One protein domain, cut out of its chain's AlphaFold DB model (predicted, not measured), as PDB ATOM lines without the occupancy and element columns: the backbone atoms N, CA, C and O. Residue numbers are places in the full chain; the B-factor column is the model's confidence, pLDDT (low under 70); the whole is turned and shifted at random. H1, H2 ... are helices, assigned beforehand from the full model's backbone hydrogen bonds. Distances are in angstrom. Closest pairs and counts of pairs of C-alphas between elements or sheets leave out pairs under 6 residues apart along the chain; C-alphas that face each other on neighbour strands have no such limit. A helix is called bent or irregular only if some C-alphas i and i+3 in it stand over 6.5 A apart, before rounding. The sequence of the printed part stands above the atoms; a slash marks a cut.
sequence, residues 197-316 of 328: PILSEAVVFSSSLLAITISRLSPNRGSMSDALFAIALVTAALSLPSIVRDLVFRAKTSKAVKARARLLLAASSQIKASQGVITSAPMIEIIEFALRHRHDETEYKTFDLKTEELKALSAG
ATOM      1  N   PRO A 197     257.855 192.278 195.592       60.91
ATOM      2  CA  PRO A 197     258.256 193.339 194.661       60.91
ATOM      3  C   PRO A 197     258.136 194.758 195.247       60.91
ATOM      4  O   PRO A 197     259.122 195.494 195.187       60.91
ATOM      5  N   ILE A 198     257.020 195.126 195.903       66.56
ATOM      6  CA  ILE A 198     256.873 196.473 196.506       66.56
ATOM      7  C   ILE A 198     257.927 196.702 197.565       66.56
ATOM      8  O   ILE A 198     258.515 197.771 197.604       66.56
ATOM      9  N   LEU A 199     258.160 195.723 198.441       66.44
ATOM     10  CA  LEU A 199     259.097 195.921 199.540       66.44
ATOM     11  C   LEU A 199     260.511 196.172 198.999       66.44
ATOM     12  O   LEU A 199     261.184 197.087 199.461       66.44
ATOM     13  N   SER A 200     260.935 195.419 197.977       69.88
ATOM     14  CA  SER A 200     262.231 195.646 197.334       69.88
ATOM     15  C   SER A 200     262.310 196.991 196.613       69.88
ATOM     16  O   SER A 200     263.294 197.707 196.781       69.88
ATOM     17  N   GLU A 201     261.277 197.380 195.865       72.00
ATOM     18  CA  GLU A 201     261.272 198.651 195.133       72.00
ATOM     19  C   GLU A 201     261.149 199.856 196.067       72.00
ATOM     20  O   GLU A 201     261.824 200.859 195.863       72.00
ATOM     21  N   ALA A 202     260.357 199.751 197.132       77.06
ATOM     22  CA  ALA A 202     260.224 200.775 198.158       77.06
ATOM     23  C   ALA A 202     261.527 200.951 198.947       77.06
ATOM     24  O   ALA A 202     261.888 202.082 199.270       77.06
ATOM     25  N   VAL A 203     262.262 199.865 199.220       80.25
ATOM     26  CA  VAL A 203     263.605 199.935 199.819       80.25
ATOM     27  C   VAL A 203     264.581 200.632 198.872       80.25
ATOM     28  O   VAL A 203     265.304 201.518 199.318       80.25
ATOM     29  N   VAL A 204     264.569 200.297 197.577       80.69
ATOM     30  CA  VAL A 204     265.401 200.955 196.551       80.69
ATOM     31  C   VAL A 204     265.052 202.439 196.407       80.69
ATOM     32  O   VAL A 204     265.941 203.286 196.335       80.69
ATOM     33  N   PHE A 205     263.767 202.783 196.413       81.62
ATOM     34  CA  PHE A 205     263.301 204.165 196.356       81.62
ATOM     35  C   PHE A 205     263.714 204.948 197.611       81.62
ATOM     36  O   PHE A 205     264.252 206.049 197.510       81.62
ATOM     37  N   SER A 206     263.534 204.357 198.795       81.25
ATOM     38  CA  SER A 206     263.887 204.980 200.077       81.25
ATOM     39  C   SER A 206     265.397 205.162 200.233       81.25
ATOM     40  O   SER A 206     265.839 206.212 200.697       81.25
ATOM     41  N   SER A 207     266.205 204.183 199.813       80.88
ATOM     42  CA  SER A 207     267.668 204.290 199.834       80.88
ATOM     43  C   SER A 207     268.176 205.327 198.830       80.88
ATOM     44  O   SER A 207     269.096 206.078 199.146       80.88
ATOM     45  N   SER A 208     267.526 205.443 197.669       81.19
ATOM     46  CA  SER A 208     267.815 206.485 196.679       81.19
ATOM     47  C   SER A 208     267.476 207.881 197.210       81.19
ATOM     48  O   SER A 208     268.293 208.793 197.107       81.19
ATOM     49  N   LEU A 209     266.320 208.055 197.861       81.88
ATOM     50  CA  LEU A 209     265.956 209.302 198.545       81.88
ATOM     51  C   LEU A 209     266.955 209.664 199.648       81.88
ATOM     52  O   LEU A 209     267.393 210.811 199.733       81.88
ATOM     53  N   LEU A 210     267.356 208.682 200.458       82.81
ATOM     54  CA  LEU A 210     268.356 208.881 201.500       82.81
ATOM     55  C   LEU A 210     269.698 209.321 200.892       82.81
ATOM     56  O   LEU A 210     270.269 210.315 201.337       82.81
ATOM     57  N   ALA A 211     270.156 208.671 199.821       79.19
ATOM     58  CA  ALA A 211     271.374 209.050 199.107       79.19
ATOM     59  C   ALA A 211     271.300 210.476 198.527       79.19
ATOM     60  O   ALA A 211     272.264 211.234 198.647       79.19
ATOM     61  N   ILE A 212     270.149 210.881 197.977       79.31
ATOM     62  CA  ILE A 212     269.885 212.252 197.502       79.31
ATOM     63  C   ILE A 212     270.006 213.252 198.659       79.31
ATOM     64  O   ILE A 212     270.677 214.277 198.521       79.31
ATOM     65  N   THR A 213     269.387 212.960 199.810       78.94
ATOM     66  CA  THR A 213     269.439 213.847 200.986       78.94
ATOM     67  C   THR A 213     270.847 213.968 201.571       78.94
ATOM     68  O   THR A 213     271.297 215.084 201.819       78.94
ATOM     69  N   ILE A 214     271.583 212.858 201.703       78.00
ATOM     70  CA  ILE A 214     272.975 212.847 202.179       78.00
ATOM     71  C   ILE A 214     273.882 213.616 201.211       78.00
ATOM     72  O   ILE A 214     274.685 214.439 201.646       78.00
ATOM     73  N   SER A 215     273.713 213.424 199.899       72.31
ATOM     74  CA  SER A 215     274.503 214.127 198.876       72.31
ATOM     75  C   SER A 215     274.261 215.640 198.890       72.31
ATOM     76  O   SER A 215     275.177 216.410 198.618       72.31
ATOM     77  N   ARG A 216     273.051 216.095 199.254       71.69
ATOM     78  CA  ARG A 216     272.747 217.530 199.414       71.69
ATOM     79  C   ARG A 216     273.256 218.137 200.720       71.69
ATOM     80  O   ARG A 216     273.510 219.339 200.747       71.69
ATOM     81  N   LEU A 217     273.382 217.334 201.775       72.88
ATOM     82  CA  LEU A 217     273.884 217.760 203.085       72.88
ATOM     83  C   LEU A 217     275.419 217.698 203.187       72.88
ATOM     84  O   LEU A 217     275.986 218.278 204.110       72.88
ATOM     85  N   SER A 218     276.096 217.024 202.251       68.56
ATOM     86  CA  SER A 218     277.556 216.921 202.237       68.56
ATOM     87  C   SER A 218     278.218 218.254 201.840       68.56
ATOM     88  O   SER A 218     277.933 218.787 200.763       68.56
ATOM     89  N   PRO A 219     279.143 218.791 202.658       59.81
ATOM     90  CA  PRO A 219     279.872 220.018 202.342       59.81
ATOM     91  C   PRO A 219     280.936 219.832 201.243       59.81
ATOM     92  O   PRO A 219     281.412 220.820 200.690       59.81
ATOM     93  N   ASN A 220     281.293 218.590 200.889       63.06
ATOM     94  CA  ASN A 220     282.305 218.281 199.874       63.06
ATOM     95  C   ASN A 220     281.652 217.946 198.522       63.06
ATOM     96  O   ASN A 220     281.288 216.800 198.253       63.06
ATOM     97  N   ARG A 221     281.513 218.958 197.656       62.69
ATOM     98  CA  ARG A 221     280.978 218.816 196.290       62.69
ATOM     99  C   ARG A 221     282.099 218.516 195.294       62.69
ATOM    100  O   ARG A 221     282.690 219.424 194.720       62.69
ATOM    101  N   GLY A 222     282.413 217.234 195.124       69.38
ATOM    102  CA  GLY A 222     283.254 216.737 194.027       69.38
ATOM    103  C   GLY A 222     282.415 216.108 192.908       69.38
ATOM    104  O   GLY A 222     281.276 215.708 193.147       69.38
ATOM    105  N   SER A 223     282.989 215.931 191.713       68.06
ATOM    106  CA  SER A 223     282.303 215.344 190.539       68.06
ATOM    107  C   SER A 223     281.686 213.959 190.797       68.06
ATOM    108  O   SER A 223     280.659 213.607 190.220       68.06
ATOM    109  N   MET A 224     282.271 213.181 191.712       67.50
ATOM    110  CA  MET A 224     281.752 211.878 192.143       67.50
ATOM    111  C   MET A 224     280.442 211.989 192.946       67.50
ATOM    112  O   MET A 224     279.586 211.115 192.839       67.50
ATOM    113  N   SER A 225     280.253 213.073 193.708       69.88
ATOM    114  CA  SER A 225     279.017 213.342 194.458       69.88
ATOM    115  C   SER A 225     277.856 213.669 193.517       69.88
ATOM    116  O   SER A 225     276.740 213.198 193.726       69.88
ATOM    117  N   ASP A 226     278.122 214.424 192.448       74.56
ATOM    118  CA  ASP A 226     277.111 214.781 191.447       74.56
ATOM    119  C   ASP A 226     276.683 213.563 190.611       74.56
ATOM    120  O   ASP A 226     275.497 213.390 190.324       74.56
ATOM    121  N   ALA A 227     277.622 212.665 190.288       75.12
ATOM    122  CA  ALA A 227     277.321 211.411 189.597       75.12
ATOM    123  C   ALA A 227     276.448 210.469 190.447       75.12
ATOM    124  O   ALA A 227     275.458 209.933 189.952       75.12
ATOM    125  N   LEU A 228     276.767 210.299 191.736       74.81
ATOM    126  CA  LEU A 228     275.963 209.480 192.653       74.81
ATOM    127  C   LEU A 228     274.572 210.078 192.893       74.81
ATOM    128  O   LEU A 228     273.589 209.338 192.945       74.81
ATOM    129  N   PHE A 229     274.470 211.408 192.975       79.25
ATOM    130  CA  PHE A 229     273.190 212.109 193.041       79.25
ATOM    131  C   PHE A 229     272.343 211.859 191.787       79.25
ATOM    132  O   PHE A 229     271.164 211.525 191.904       79.25
ATOM    133  N   ALA A 230     272.936 211.977 190.595       80.00
ATOM    134  CA  ALA A 230     272.243 211.714 189.337       80.00
ATOM    135  C   ALA A 230     271.773 210.253 189.237       80.00
ATOM    136  O   ALA A 230     270.628 210.008 188.863       80.00
ATOM    137  N   ILE A 231     272.611 209.291 189.641       82.00
ATOM    138  CA  ILE A 231     272.244 207.868 189.692       82.00
ATOM    139  C   ILE A 231     271.069 207.653 190.648       82.00
ATOM    140  O   ILE A 231     270.068 207.067 190.247       82.00
ATOM    141  N   ALA A 232     271.140 208.176 191.875       81.06
ATOM    142  CA  ALA A 232     270.067 208.034 192.856       81.06
ATOM    143  C   ALA A 232     268.754 208.684 192.379       81.06
ATOM    144  O   ALA A 232     267.680 208.110 192.557       81.06
ATOM    145  N   LEU A 233     268.826 209.842 191.716       82.69
ATOM    146  CA  LEU A 233     267.662 210.501 191.120       82.69
ATOM    147  C   LEU A 233     267.023 209.634 190.028       82.69
ATOM    148  O   LEU A 233     265.808 209.450 190.027       82.69
ATOM    149  N   VAL A 234     267.833 209.069 189.129       84.12
ATOM    150  CA  VAL A 234     267.359 208.174 188.064       84.12
ATOM    151  C   VAL A 234     266.756 206.899 188.657       84.12
ATOM    152  O   VAL A 234     265.667 206.495 188.256       84.12
ATOM    153  N   THR A 235     267.395 206.287 189.656       79.94
ATOM    154  CA  THR A 235     266.870 205.092 190.332       79.94
ATOM    155  C   THR A 235     265.546 205.371 191.054       79.94
ATOM    156  O   THR A 235     264.611 204.573 190.954       79.94
ATOM    157  N   ALA A 236     265.410 206.521 191.724       80.56
ATOM    158  CA  ALA A 236     264.150 206.946 192.336       80.56
ATOM    159  C   ALA A 236     263.053 207.201 191.285       80.56
ATOM    160  O   ALA A 236     261.915 206.762 191.452       80.56
ATOM    161  N   ALA A 237     263.399 207.855 190.173       83.06
ATOM    162  CA  ALA A 237     262.468 208.133 189.082       83.06
ATOM    163  C   ALA A 237     261.990 206.857 188.368       83.06
ATOM    164  O   ALA A 237     260.843 206.798 187.935       83.06
ATOM    165  N   LEU A 238     262.838 205.827 188.270       82.06
ATOM    166  CA  LEU A 238     262.490 204.542 187.656       82.06
ATOM    167  C   LEU A 238     261.691 203.618 188.588       82.06
ATOM    168  O   LEU A 238     260.857 202.852 188.112       82.06
ATOM    169  N   SER A 239     261.911 203.693 189.903       79.88
ATOM    170  CA  SER A 239     261.200 202.857 190.885       79.88
ATOM    171  C   SER A 239     259.796 203.375 191.205       79.88
ATOM    172  O   SER A 239     258.875 202.577 191.375       79.88
ATOM    173  N   LEU A 240     259.585 204.696 191.225       80.12
ATOM    174  CA  LEU A 240     258.293 205.287 191.588       80.12
ATOM    175  C   LEU A 240     257.113 204.817 190.703       80.12
ATOM    176  O   LEU A 240     256.085 204.435 191.265       80.12
ATOM    177  N   PRO A 241     257.210 204.772 189.356       81.19
ATOM    178  CA  PRO A 241     256.123 204.277 188.511       81.19
ATOM    179  C   PRO A 241     255.772 202.811 188.768       81.19
ATOM    180  O   PRO A 241     254.604 202.443 188.656       81.19
ATOM    181  N   SER A 242     256.762 201.980 189.110       74.75
ATOM    182  CA  SER A 242     256.550 200.560 189.403       74.75
ATOM    183  C   SER A 242     255.815 200.376 190.735       74.75
ATOM    184  O   SER A 242     254.775 199.716 190.775       74.75
ATOM    185  N   ILE A 243     256.228 201.116 191.773       78.50
ATOM    186  CA  ILE A 243     255.536 201.167 193.070       78.50
ATOM    187  C   ILE A 243     254.087 201.632 192.892       78.50
ATOM    188  O   ILE A 243     253.160 200.997 193.394       78.50
ATOM    189  N   VAL A 244     253.868 202.731 192.159       81.88
ATOM    190  CA  VAL A 244     252.518 203.261 191.904       81.88
ATOM    191  C   VAL A 244     251.677 202.249 191.127       81.88
ATOM    192  O   VAL A 244     250.521 202.020 191.483       81.88
ATOM    193  N   ARG A 245     252.241 201.610 190.096       79.06
ATOM    194  CA  ARG A 245     251.548 200.582 189.313       79.06
ATOM    195  C   ARG A 245     251.126 199.406 190.189       79.06
ATOM    196  O   ARG A 245     249.970 199.001 190.093       79.06
ATOM    197  N   ASP A 246     252.007 198.899 191.050       74.44
ATOM    198  CA  ASP A 246     251.667 197.761 191.911       74.44
ATOM    199  C   ASP A 246     250.656 198.145 193.003       74.44
ATOM    200  O   ASP A 246     249.724 197.393 193.277       74.44
ATOM    201  N   LEU A 247     250.745 199.354 193.572       78.69
ATOM    202  CA  LEU A 247     249.726 199.869 194.497       78.69
ATOM    203  C   LEU A 247     248.350 199.980 193.828       78.69
ATOM    204  O   LEU A 247     247.343 199.569 194.406       78.69
ATOM    205  N   VAL A 248     248.297 200.503 192.598       81.44
ATOM    206  CA  VAL A 248     247.055 200.588 191.816       81.44
ATOM    207  C   VAL A 248     246.525 199.193 191.491       81.44
ATOM    208  O   VAL A 248     245.325 198.957 191.639       81.44
ATOM    209  N   PHE A 249     247.393 198.265 191.083       77.81
ATOM    210  CA  PHE A 249     247.021 196.878 190.815       77.81
ATOM    211  C   PHE A 249     246.421 196.218 192.064       77.81
ATOM    212  O   PHE A 249     245.299 195.724 192.009       77.81
ATOM    213  N   ARG A 250     247.077 196.329 193.225       75.81
ATOM    214  CA  ARG A 250     246.573 195.816 194.514       75.81
ATOM    215  C   ARG A 250     245.254 196.444 194.947       75.81
ATOM    216  O   ARG A 250     244.376 195.761 195.470       75.81
ATOM    217  N   ALA A 251     245.095 197.749 194.740       80.50
ATOM    218  CA  ALA A 251     243.838 198.427 195.034       80.50
ATOM    219  C   ALA A 251     242.703 197.905 194.138       80.50
ATOM    220  O   ALA A 251     241.585 197.697 194.615       80.50
ATOM    221  N   LYS A 252     242.985 197.660 192.851       82.00
ATOM    222  CA  LYS A 252     242.027 197.062 191.912       82.00
ATOM    223  C   LYS A 252     241.694 195.616 192.282       82.00
ATOM    224  O   LYS A 252     240.512 195.295 192.356       82.00
ATOM    225  N   THR A 253     242.685 194.779 192.584       80.12
ATOM    226  CA  THR A 253     242.451 193.379 192.977       80.12
ATOM    227  C   THR A 253     241.690 193.283 194.297       80.12
ATOM    228  O   THR A 253     240.745 192.506 194.394       80.12
ATOM    229  N   SER A 254     241.994 194.138 195.281       83.31
ATOM    230  CA  SER A 254     241.224 194.239 196.530       83.31
ATOM    231  C   SER A 254     239.750 194.565 196.278       83.31
ATOM    232  O   SER A 254     238.860 193.905 196.821       83.31
ATOM    233  N   LYS A 255     239.473 195.556 195.417       87.00
ATOM    234  CA  LYS A 255     238.102 195.892 195.013       87.00
ATOM    235  C   LYS A 255     237.425 194.723 194.303       87.00
ATOM    236  O   LYS A 255     236.286 194.413 194.633       87.00
ATOM    237  N   ALA A 256     238.126 194.045 193.396       86.19
ATOM    238  CA  ALA A 256     237.600 192.891 192.672       86.19
ATOM    239  C   ALA A 256     237.265 191.717 193.602       86.19
ATOM    240  O   ALA A 256     236.191 191.136 193.482       86.19
ATOM    241  N   VAL A 257     238.124 191.386 194.574       87.31
ATOM    242  CA  VAL A 257     237.836 190.334 195.569       87.31
ATOM    243  C   VAL A 257     236.589 190.678 196.386       87.31
ATOM    244  O   VAL A 257     235.700 189.843 196.536       87.31
ATOM    245  N   LYS A 258     236.483 191.918 196.877       90.12
ATOM    246  CA  LYS A 258     235.314 192.359 197.655       90.12
ATOM    247  C   LYS A 258     234.030 192.379 196.825       90.12
ATOM    248  O   LYS A 258     232.972 192.059 197.358       90.12
ATOM    249  N   ALA A 259     234.099 192.772 195.554       91.00
ATOM    250  CA  ALA A 259     232.946 192.774 194.659       91.00
ATOM    251  C   ALA A 259     232.474 191.344 194.345       91.00
ATOM    252  O   ALA A 259     231.286 191.060 194.468       91.00
ATOM    253  N   ARG A 260     233.403 190.418 194.074       91.12
ATOM    254  CA  ARG A 260     233.113 188.982 193.903       91.12
ATOM    255  C   ARG A 260     232.441 188.369 195.125       91.12
ATOM    256  O   ARG A 260     231.389 187.753 195.001       91.12
ATOM    257  N   ALA A 261     233.013 188.585 196.311       92.19
ATOM    258  CA  ALA A 261     232.446 188.073 197.556       92.19
ATOM    259  C   ALA A 261     231.026 188.614 197.798       92.19
ATOM    260  O   ALA A 261     230.143 187.859 198.194       92.19
ATOM    261  N   ARG A 262     230.776 189.899 197.505       94.31
ATOM    262  CA  ARG A 262     229.430 190.484 197.595       94.31
ATOM    263  C   ARG A 262     228.440 189.827 196.637       94.31
ATOM    264  O   ARG A 262     227.327 189.541 197.065       94.31
ATOM    265  N   LEU A 263     228.839 189.564 195.391       95.06
ATOM    266  CA  LEU A 263     227.975 188.882 194.428       95.06
ATOM    267  C   LEU A 263     227.643 187.453 194.882       95.06
ATOM    268  O   LEU A 263     226.478 187.066 194.853       95.06
ATOM    269  N   LEU A 264     228.640 186.692 195.348       94.69
ATOM    270  CA  LEU A 264     228.441 185.331 195.864       94.69
ATOM    271  C   LEU A 264     227.487 185.308 197.068       94.69
ATOM    272  O   LEU A 264     226.581 184.478 197.111       94.69
ATOM    273  N   LEU A 265     227.643 186.245 198.010       95.62
ATOM    274  CA  LEU A 265     226.741 186.381 199.160       95.62
ATOM    275  C   LEU A 265     225.325 186.787 198.738       95.62
ATOM    276  O   LEU A 265     224.356 186.258 199.276       95.62
ATOM    277  N   ALA A 266     225.190 187.700 197.773       94.50
ATOM    278  CA  ALA A 266     223.885 188.111 197.259       94.50
ATOM    279  C   ALA A 266     223.164 186.947 196.560       94.50
ATOM    280  O   ALA A 266     221.987 186.710 196.822       94.50
ATOM    281  N   ALA A 267     223.878 186.184 195.730       94.62
ATOM    282  CA  ALA A 267     223.361 184.983 195.082       94.62
ATOM    283  C   ALA A 267     222.970 183.898 196.096       94.62
ATOM    284  O   ALA A 267     221.858 183.377 196.028       94.62
ATOM    285  N   SER A 268     223.826 183.620 197.084       95.38
ATOM    286  CA  SER A 268     223.520 182.692 198.179       95.38
ATOM    287  C   SER A 268     222.264 183.114 198.947       95.38
ATOM    288  O   SER A 268     221.328 182.326 199.097       95.38
ATOM    289  N   SER A 269     222.192 184.382 199.363       94.44
ATOM    290  CA  SER A 269     221.032 184.930 200.067       94.44
ATOM    291  C   SER A 269     219.755 184.806 199.242       94.44
ATOM    292  O   SER A 269     218.703 184.530 199.812       94.44
ATOM    293  N   GLN A 270     219.831 185.001 197.923       93.25
ATOM    294  CA  GLN A 270     218.673 184.883 197.046       93.25
ATOM    295  C   GLN A 270     218.177 183.438 196.955       93.25
ATOM    296  O   GLN A 270     216.982 183.201 197.121       93.25
ATOM    297  N   ILE A 271     219.084 182.473 196.760       92.62
ATOM    298  CA  ILE A 271     218.740 181.043 196.733       92.62
ATOM    299  C   ILE A 271     218.124 180.613 198.071       92.62
ATOM    300  O   ILE A 271     217.123 179.901 198.096       92.62
ATOM    301  N   LYS A 272     218.685 181.069 199.198       92.62
ATOM    302  CA  LYS A 272     218.151 180.775 200.536       92.62
ATOM    303  C   LYS A 272     216.774 181.395 200.757       92.62
ATOM    304  O   LYS A 272     215.875 180.716 201.247       92.62
ATOM    305  N   ALA A 273     216.591 182.659 200.370       91.06
ATOM    306  CA  ALA A 273     215.317 183.365 200.505       91.06
ATOM    307  C   ALA A 273     214.201 182.704 199.686       91.06
ATOM    308  O   ALA A 273     213.057 182.660 200.132       91.06
ATOM    309  N   SER A 274     214.538 182.146 198.522       87.50
ATOM    310  CA  SER A 274     213.596 181.423 197.673       87.50
ATOM    311  C   SER A 274     213.477 179.927 197.999       87.50
ATOM    312  O   SER A 274     212.853 179.182 197.246       87.50
ATOM    313  N   GLN A 275     214.073 179.469 199.109       89.00
ATOM    314  CA  GLN A 275     214.094 178.060 199.529       89.00
ATOM    315  C   GLN A 275     214.613 177.110 198.432       89.00
ATOM    316  O   GLN A 275     214.139 175.985 198.280       89.00
ATOM    317  N   GLY A 276     215.585 177.562 197.640       84.88
ATOM    318  CA  GLY A 276     216.167 176.786 196.545       84.88
ATOM    319  C   GLY A 276     215.359 176.796 195.246       84.88
ATOM    320  O   GLY A 276     215.762 176.130 194.299       84.88
ATOM    321  N   VAL A 277     214.253 177.545 195.165       86.69
ATOM    322  CA  VAL A 277     213.416 177.630 193.958       86.69
ATOM    323  C   VAL A 277     213.692 178.945 193.239       86.69
ATOM    324  O   VAL A 277     213.352 180.016 193.734       86.69
ATOM    325  N   ILE A 278     214.331 178.896 192.071       85.44
ATOM    326  CA  ILE A 278     214.561 180.072 191.221       85.44
ATOM    327  C   ILE A 278     214.107 179.729 189.810       85.44
ATOM    328  O   ILE A 278     214.631 178.806 189.200       85.44
ATOM    329  N   THR A 279     213.147 180.494 189.296       82.69
ATOM    330  CA  THR A 279     212.567 180.310 187.954       82.69
ATOM    331  C   THR A 279     212.912 181.452 186.998       82.69
ATOM    332  O   THR A 279     212.665 181.379 185.798       82.69
ATOM    333  N   SER A 280     213.489 182.539 187.517       87.81
ATOM    334  CA  SER A 280     213.860 183.702 186.719       87.81
ATOM    335  C   SER A 280     215.162 183.432 185.961       87.81
ATOM    336  O   SER A 280     216.238 183.431 186.558       87.81
ATOM    337  N   ALA A 281     215.071 183.270 184.637       88.00
ATOM    338  CA  ALA A 281     216.226 183.129 183.748       88.00
ATOM    339  C   ALA A 281     217.350 184.161 184.004       88.00
ATOM    340  O   ALA A 281     218.489 183.734 184.191       88.00
ATOM    341  N   PRO A 282     217.084 185.483 184.122       90.69
ATOM    342  CA  PRO A 282     218.152 186.445 184.397       90.69
ATOM    343  C   PRO A 282     218.782 186.273 185.789       90.69
ATOM    344  O   PRO A 282     219.963 186.561 185.957       90.69
ATOM    345  N   MET A 283     218.053 185.771 186.795       90.31
ATOM    346  CA  MET A 283     218.667 185.438 188.091       90.31
ATOM    347  C   MET A 283     219.594 184.224 187.978       90.31
ATOM    348  O   MET A 283     220.686 184.238 188.547       90.31
ATOM    349  N   ILE A 284     219.182 183.198 187.227       91.75
ATOM    350  CA  ILE A 284     219.984 181.991 186.981       91.75
ATOM    351  C   ILE A 284     221.285 182.362 186.261       91.75
ATOM    352  O   ILE A 284     222.354 181.923 186.680       91.75
ATOM    353  N   GLU A 285     221.222 183.238 185.257       91.75
ATOM    354  CA  GLU A 285     222.406 183.749 184.553       91.75
ATOM    355  C   GLU A 285     223.367 184.504 185.483       91.75
ATOM    356  O   GLU A 285     224.584 184.363 185.365       91.75
ATOM    357  N   ILE A 286     222.852 185.293 186.434       92.94
ATOM    358  CA  ILE A 286     223.701 186.001 187.404       92.94
ATOM    359  C   ILE A 286     224.353 185.022 188.393       92.94
ATOM    360  O   ILE A 286     225.526 185.194 188.736       92.94
ATOM    361  N   ILE A 287     223.639 183.982 188.832       93.12
ATOM    362  CA  ILE A 287     224.187 182.926 189.700       93.12
ATOM    363  C   ILE A 287     225.281 182.145 188.966       93.12
ATOM    364  O   ILE A 287     226.364 181.918 189.509       93.12
ATOM    365  N   GLU A 288     225.023 181.779 187.714       92.81
ATOM    366  CA  GLU A 288     225.988 181.133 186.831       92.81
ATOM    367  C   GLU A 288     227.233 182.005 186.634       92.81
ATOM    368  O   GLU A 288     228.356 181.532 186.813       92.81
ATOM    369  N   PHE A 289     227.047 183.300 186.364       92.75
ATOM    370  CA  PHE A 289     228.136 184.269 186.271       92.75
ATOM    371  C   PHE A 289     228.959 184.334 187.567       92.75
ATOM    372  O   PHE A 289     230.190 184.292 187.523       92.75
ATOM    373  N   ALA A 290     228.303 184.383 188.731       91.44
ATOM    374  CA  ALA A 290     228.980 184.430 190.025       91.44
ATOM    375  C   ALA A 290     229.887 183.207 190.256       91.44
ATOM    376  O   ALA A 290     231.007 183.352 190.748       91.44
ATOM    377  N   LEU A 291     229.427 182.016 189.862       90.56
ATOM    378  CA  LEU A 291     230.169 180.763 190.016       90.56
ATOM    379  C   LEU A 291     231.283 180.589 188.977       90.56
ATOM    380  O   LEU A 291     232.354 180.089 189.317       90.56
ATOM    381  N   ARG A 292     231.079 181.017 187.727       89.25
ATOM    382  CA  ARG A 292     232.125 180.978 186.688       89.25
ATOM    383  C   ARG A 292     233.284 181.915 187.028       89.25
ATOM    384  O   ARG A 292     234.450 181.525 186.995       89.25
ATOM    385  N   HIS A 293     232.985 183.122 187.497       86.44
ATOM    386  CA  HIS A 293     234.004 184.145 187.739       86.44
ATOM    387  C   HIS A 293     234.508 184.206 189.194       86.44
ATOM    388  O   HIS A 293     235.083 185.212 189.620       86.44
ATOM    389  N   ARG A 294     234.353 183.123 189.972       74.50
ATOM    390  CA  ARG A 294     234.812 183.070 191.375       74.50
ATOM    391  C   ARG A 294     236.323 183.298 191.551       74.50
ATOM    392  O   ARG A 294     236.726 183.925 192.531       74.50
ATOM    393  N   HIS A 295     237.146 182.871 190.589       70.62
ATOM    394  CA  HIS A 295     238.612 183.020 190.620       70.62
ATOM    395  C   HIS A 295     239.174 183.972 189.563       70.62
ATOM    396  O   HIS A 295     240.358 184.289 189.613       70.62
ATOM    397  N   ASP A 296     238.331 184.492 188.675       70.19
ATOM    398  CA  ASP A 296     238.757 185.295 187.529       70.19
ATOM    399  C   ASP A 296     239.103 186.753 187.906       70.19
ATOM    400  O   ASP A 296     238.619 187.296 188.907       70.19
ATOM    401  N   GLU A 297     239.940 187.397 187.092       65.62
ATOM    402  CA  GLU A 297     240.361 188.800 187.205       65.62
ATOM    403  C   GLU A 297     239.417 189.774 186.476       65.62
ATOM    404  O   GLU A 297     239.801 190.901 186.153       65.62
ATOM    405  N   THR A 298     238.164 189.373 186.238       71.50
ATOM    406  CA  THR A 298     237.148 190.227 185.613       71.50
ATOM    407  C   THR A 298     237.041 191.581 186.328       71.50
ATOM    408  O   THR A 298     237.246 191.699 187.544       71.50
ATOM    409  N   GLU A 299     236.693 192.637 185.590       78.56
ATOM    410  CA  GLU A 299     236.601 193.973 186.174       78.56
ATOM    411  C   GLU A 299     235.605 194.028 187.345       78.56
ATOM    412  O   GLU A 299     234.444 193.638 187.228       78.56
ATOM    413  N   TYR A 300     236.039 194.607 188.473       82.62
ATOM    414  CA  TYR A 300     235.223 194.731 189.690       82.62
ATOM    415  C   TYR A 300     233.853 195.390 189.449       82.62
ATOM    416  O   TYR A 300     232.882 195.057 190.125       82.62
ATOM    417  N   LYS A 301     233.770 196.302 188.470       87.56
ATOM    418  CA  LYS A 301     232.535 197.000 188.094       87.56
ATOM    419  C   LYS A 301     231.463 196.044 187.580       87.56
ATOM    420  O   LYS A 301     230.292 196.264 187.862       87.56
ATOM    421  N   THR A 302     231.857 194.987 186.871       89.50
ATOM    422  CA  THR A 302     230.928 193.981 186.349       89.50
ATOM    423  C   THR A 302     230.273 193.212 187.491       89.50
ATOM    424  O   THR A 302     229.061 193.027 187.485       89.50
ATOM    425  N   PHE A 303     231.041 192.837 188.519       90.25
ATOM    426  CA  PHE A 303     230.496 192.176 189.710       90.25
ATOM    427  C   PHE A 303     229.553 193.084 190.503       90.25
ATOM    428  O   PHE A 303     228.498 192.631 190.943       90.25
ATOM    429  N   ASP A 304     229.911 194.360 190.671       90.50
ATOM    430  CA  ASP A 304     229.051 195.336 191.346       90.50
ATOM    431  C   ASP A 304     227.733 195.529 190.584       90.50
ATOM    432  O   ASP A 304     226.664 195.452 191.183       90.50
ATOM    433  N   LEU A 305     227.800 195.682 189.259       92.81
ATOM    434  CA  LEU A 305     226.625 195.801 188.399       92.81
ATOM    435  C   LEU A 305     225.732 194.556 188.482       92.81
ATOM    436  O   LEU A 305     224.543 194.686 188.744       92.81
ATOM    437  N   LYS A 306     226.304 193.350 188.371       92.62
ATOM    438  CA  LYS A 306     225.562 192.083 188.507       92.62
ATOM    439  C   LYS A 306     224.937 191.907 189.893       92.62
ATOM    440  O   LYS A 306     223.855 191.342 190.014       92.62
ATOM    441  N   THR A 307     225.590 192.419 190.937       93.56
ATOM    442  CA  THR A 307     225.050 192.396 192.305       93.56
ATOM    443  C   THR A 307     223.813 193.283 192.420       93.56
ATOM    444  O   THR A 307     222.818 192.872 193.014       93.56
ATOM    445  N   GLU A 308     223.858 194.491 191.857       92.62
ATOM    446  CA  GLU A 308     222.712 195.403 191.873       92.62
ATOM    447  C   GLU A 308     221.584 194.924 190.946       92.62
ATOM    448  O   GLU A 308     220.421 195.008 191.331       92.62
ATOM    449  N   GLU A 309     221.900 194.332 189.788       92.06
ATOM    450  CA  GLU A 309     220.912 193.660 188.929       92.06
ATOM    451  C   GLU A 309     220.175 192.551 189.690       92.06
ATOM    452  O   GLU A 309     218.947 192.503 189.664       92.06
ATOM    453  N   LEU A 310     220.896 191.697 190.425       92.38
ATOM    454  CA  LEU A 310     220.285 190.620 191.205       92.38
ATOM    455  C   LEU A 310     219.343 191.154 192.292       92.38
ATOM    456  O   LEU A 310     218.244 190.629 192.464       92.38
ATOM    457  N   LYS A 311     219.754 192.211 193.003       90.94
ATOM    458  CA  LYS A 311     218.913 192.875 194.012       90.94
ATOM    459  C   LYS A 311     217.682 193.538 193.397       90.94
ATOM    460  O   LYS A 311     216.609 193.504 193.988       90.94
ATOM    461  N   ALA A 312     217.826 194.154 192.225       88.25
ATOM    462  CA  ALA A 312     216.708 194.783 191.530       88.25
ATOM    463  C   ALA A 312     215.676 193.734 191.094       88.25
ATOM    464  O   ALA A 312     214.481 193.914 191.338       88.25
ATOM    465  N   LEU A 313     216.150 192.618 190.529       87.94
ATOM    466  CA  LEU A 313     215.314 191.487 190.137       87.94
ATOM    467  C   LEU A 313     214.597 190.869 191.344       87.94
ATOM    468  O   LEU A 313     213.422 190.525 191.234       87.94
ATOM    469  N   SER A 314     215.261 190.750 192.500       83.94
ATOM    470  CA  SER A 314     214.635 190.195 193.707       83.94
ATOM    471  C   SER A 314     213.603 191.132 194.338       83.94
ATOM    472  O   SER A 314     212.617 190.660 194.898       83.94
ATOM    473  N   ALA A 315     213.781 192.447 194.198       83.94
ATOM    474  CA  ALA A 315     212.825 193.454 194.655       83.94
ATOM    475  C   ALA A 315     211.636 193.675 193.694       83.94
ATOM    476  O   ALA A 315     210.746 194.467 194.003       83.94
ATOM    477  N   GLY A 316     211.607 193.015 192.527       74.62
ATOM    478  CA  GLY A 316     210.574 193.225 191.503       74.62
ATOM    479  C   GLY A 316     210.675 194.578 190.786       74.62
ATOM    480  O   GLY A 316     209.726 195.015 190.136       74.62
TER     481      GLY A 316
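AT A GLANCE: This is residues 197 to 316 of the 328 residues of an uncharacterized protein of Armatimonadetes bacterium Uphvl-Ar2 (UniProt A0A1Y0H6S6). One very long helix, H2, makes the axis of a thin rod; H1 folds back along one end of it as a helical hairpin, and the short helices H3 and H4 pack on its other end as a small three-helix bundle with it. Residues 217 to 224, of which 217 belongs to H1 and 223 to 224 belong to H2, stick out at one tip of the rod. The printed part has 120 residues, with four named helices in the order H1, H2, H3, H4 and no named strand, class all helix. It is extended, with a radius of gyration of the C-alphas of 25.2 A and spans of 80 by 20 by 18 A.

IN THESE COORDINATES: H1, residues 197 to 217, begins at C-alpha 197 (258.256, 193.339, 194.661) and is 30.2 A long. H2, residues 223 to 273, is 74.9 A long and ends at C-alpha 273 (215.317, 183.365, 200.505). It is neither bent nor irregular, but only just: C-alphas 238 and 241 are 6.4 A apart. H3 holds residues 281 to 292. H4, residues 300 to 314, is 21.5 A long and ends at C-alpha 314 (214.635, 190.195, 193.707).

HOW THE PARTS SIT: H2 is the hub. With residues 225 to 246 alone it touches H1, opposite ways at a shallow tilt of 33 degrees, only just short of steep; their closest C-alphas, Ser 208 and Ala 232, are 4.7 A apart. H2, H3 and H4 form an up-and-down bundle, each running against the one before. Residues 260 to 267 of H2 touch residues 286 to 291 of H3 at a steep tilt of 43 degrees, closest at the C-alphas of Ala 267 and Ile 287, 5.8 A. H4 touches residues 252 to 270 of H2, the same way at 17 degrees, a shallow tilt, closest at the C-alphas of Ala 256 and Tyr 300, 4.2 A. H3 and H4 touch, closest at the C-alphas of Met 283 and Leu 310, 6.3 A. H1 is apart from H3 and H4. Every O i to N i+4 pair is within hydrogen-bond range in H1, H3 and H4, and 45 of 47 in H2.

THE WHOLE: The two C-alphas farthest apart, Asn 220 and Thr 279, are 80.3 A apart. The printed part has no cut and no long link. The mean pLDDT of the printed part is 82.6; it is under 70 at residues 197 to 200, 218 to 225 and 297.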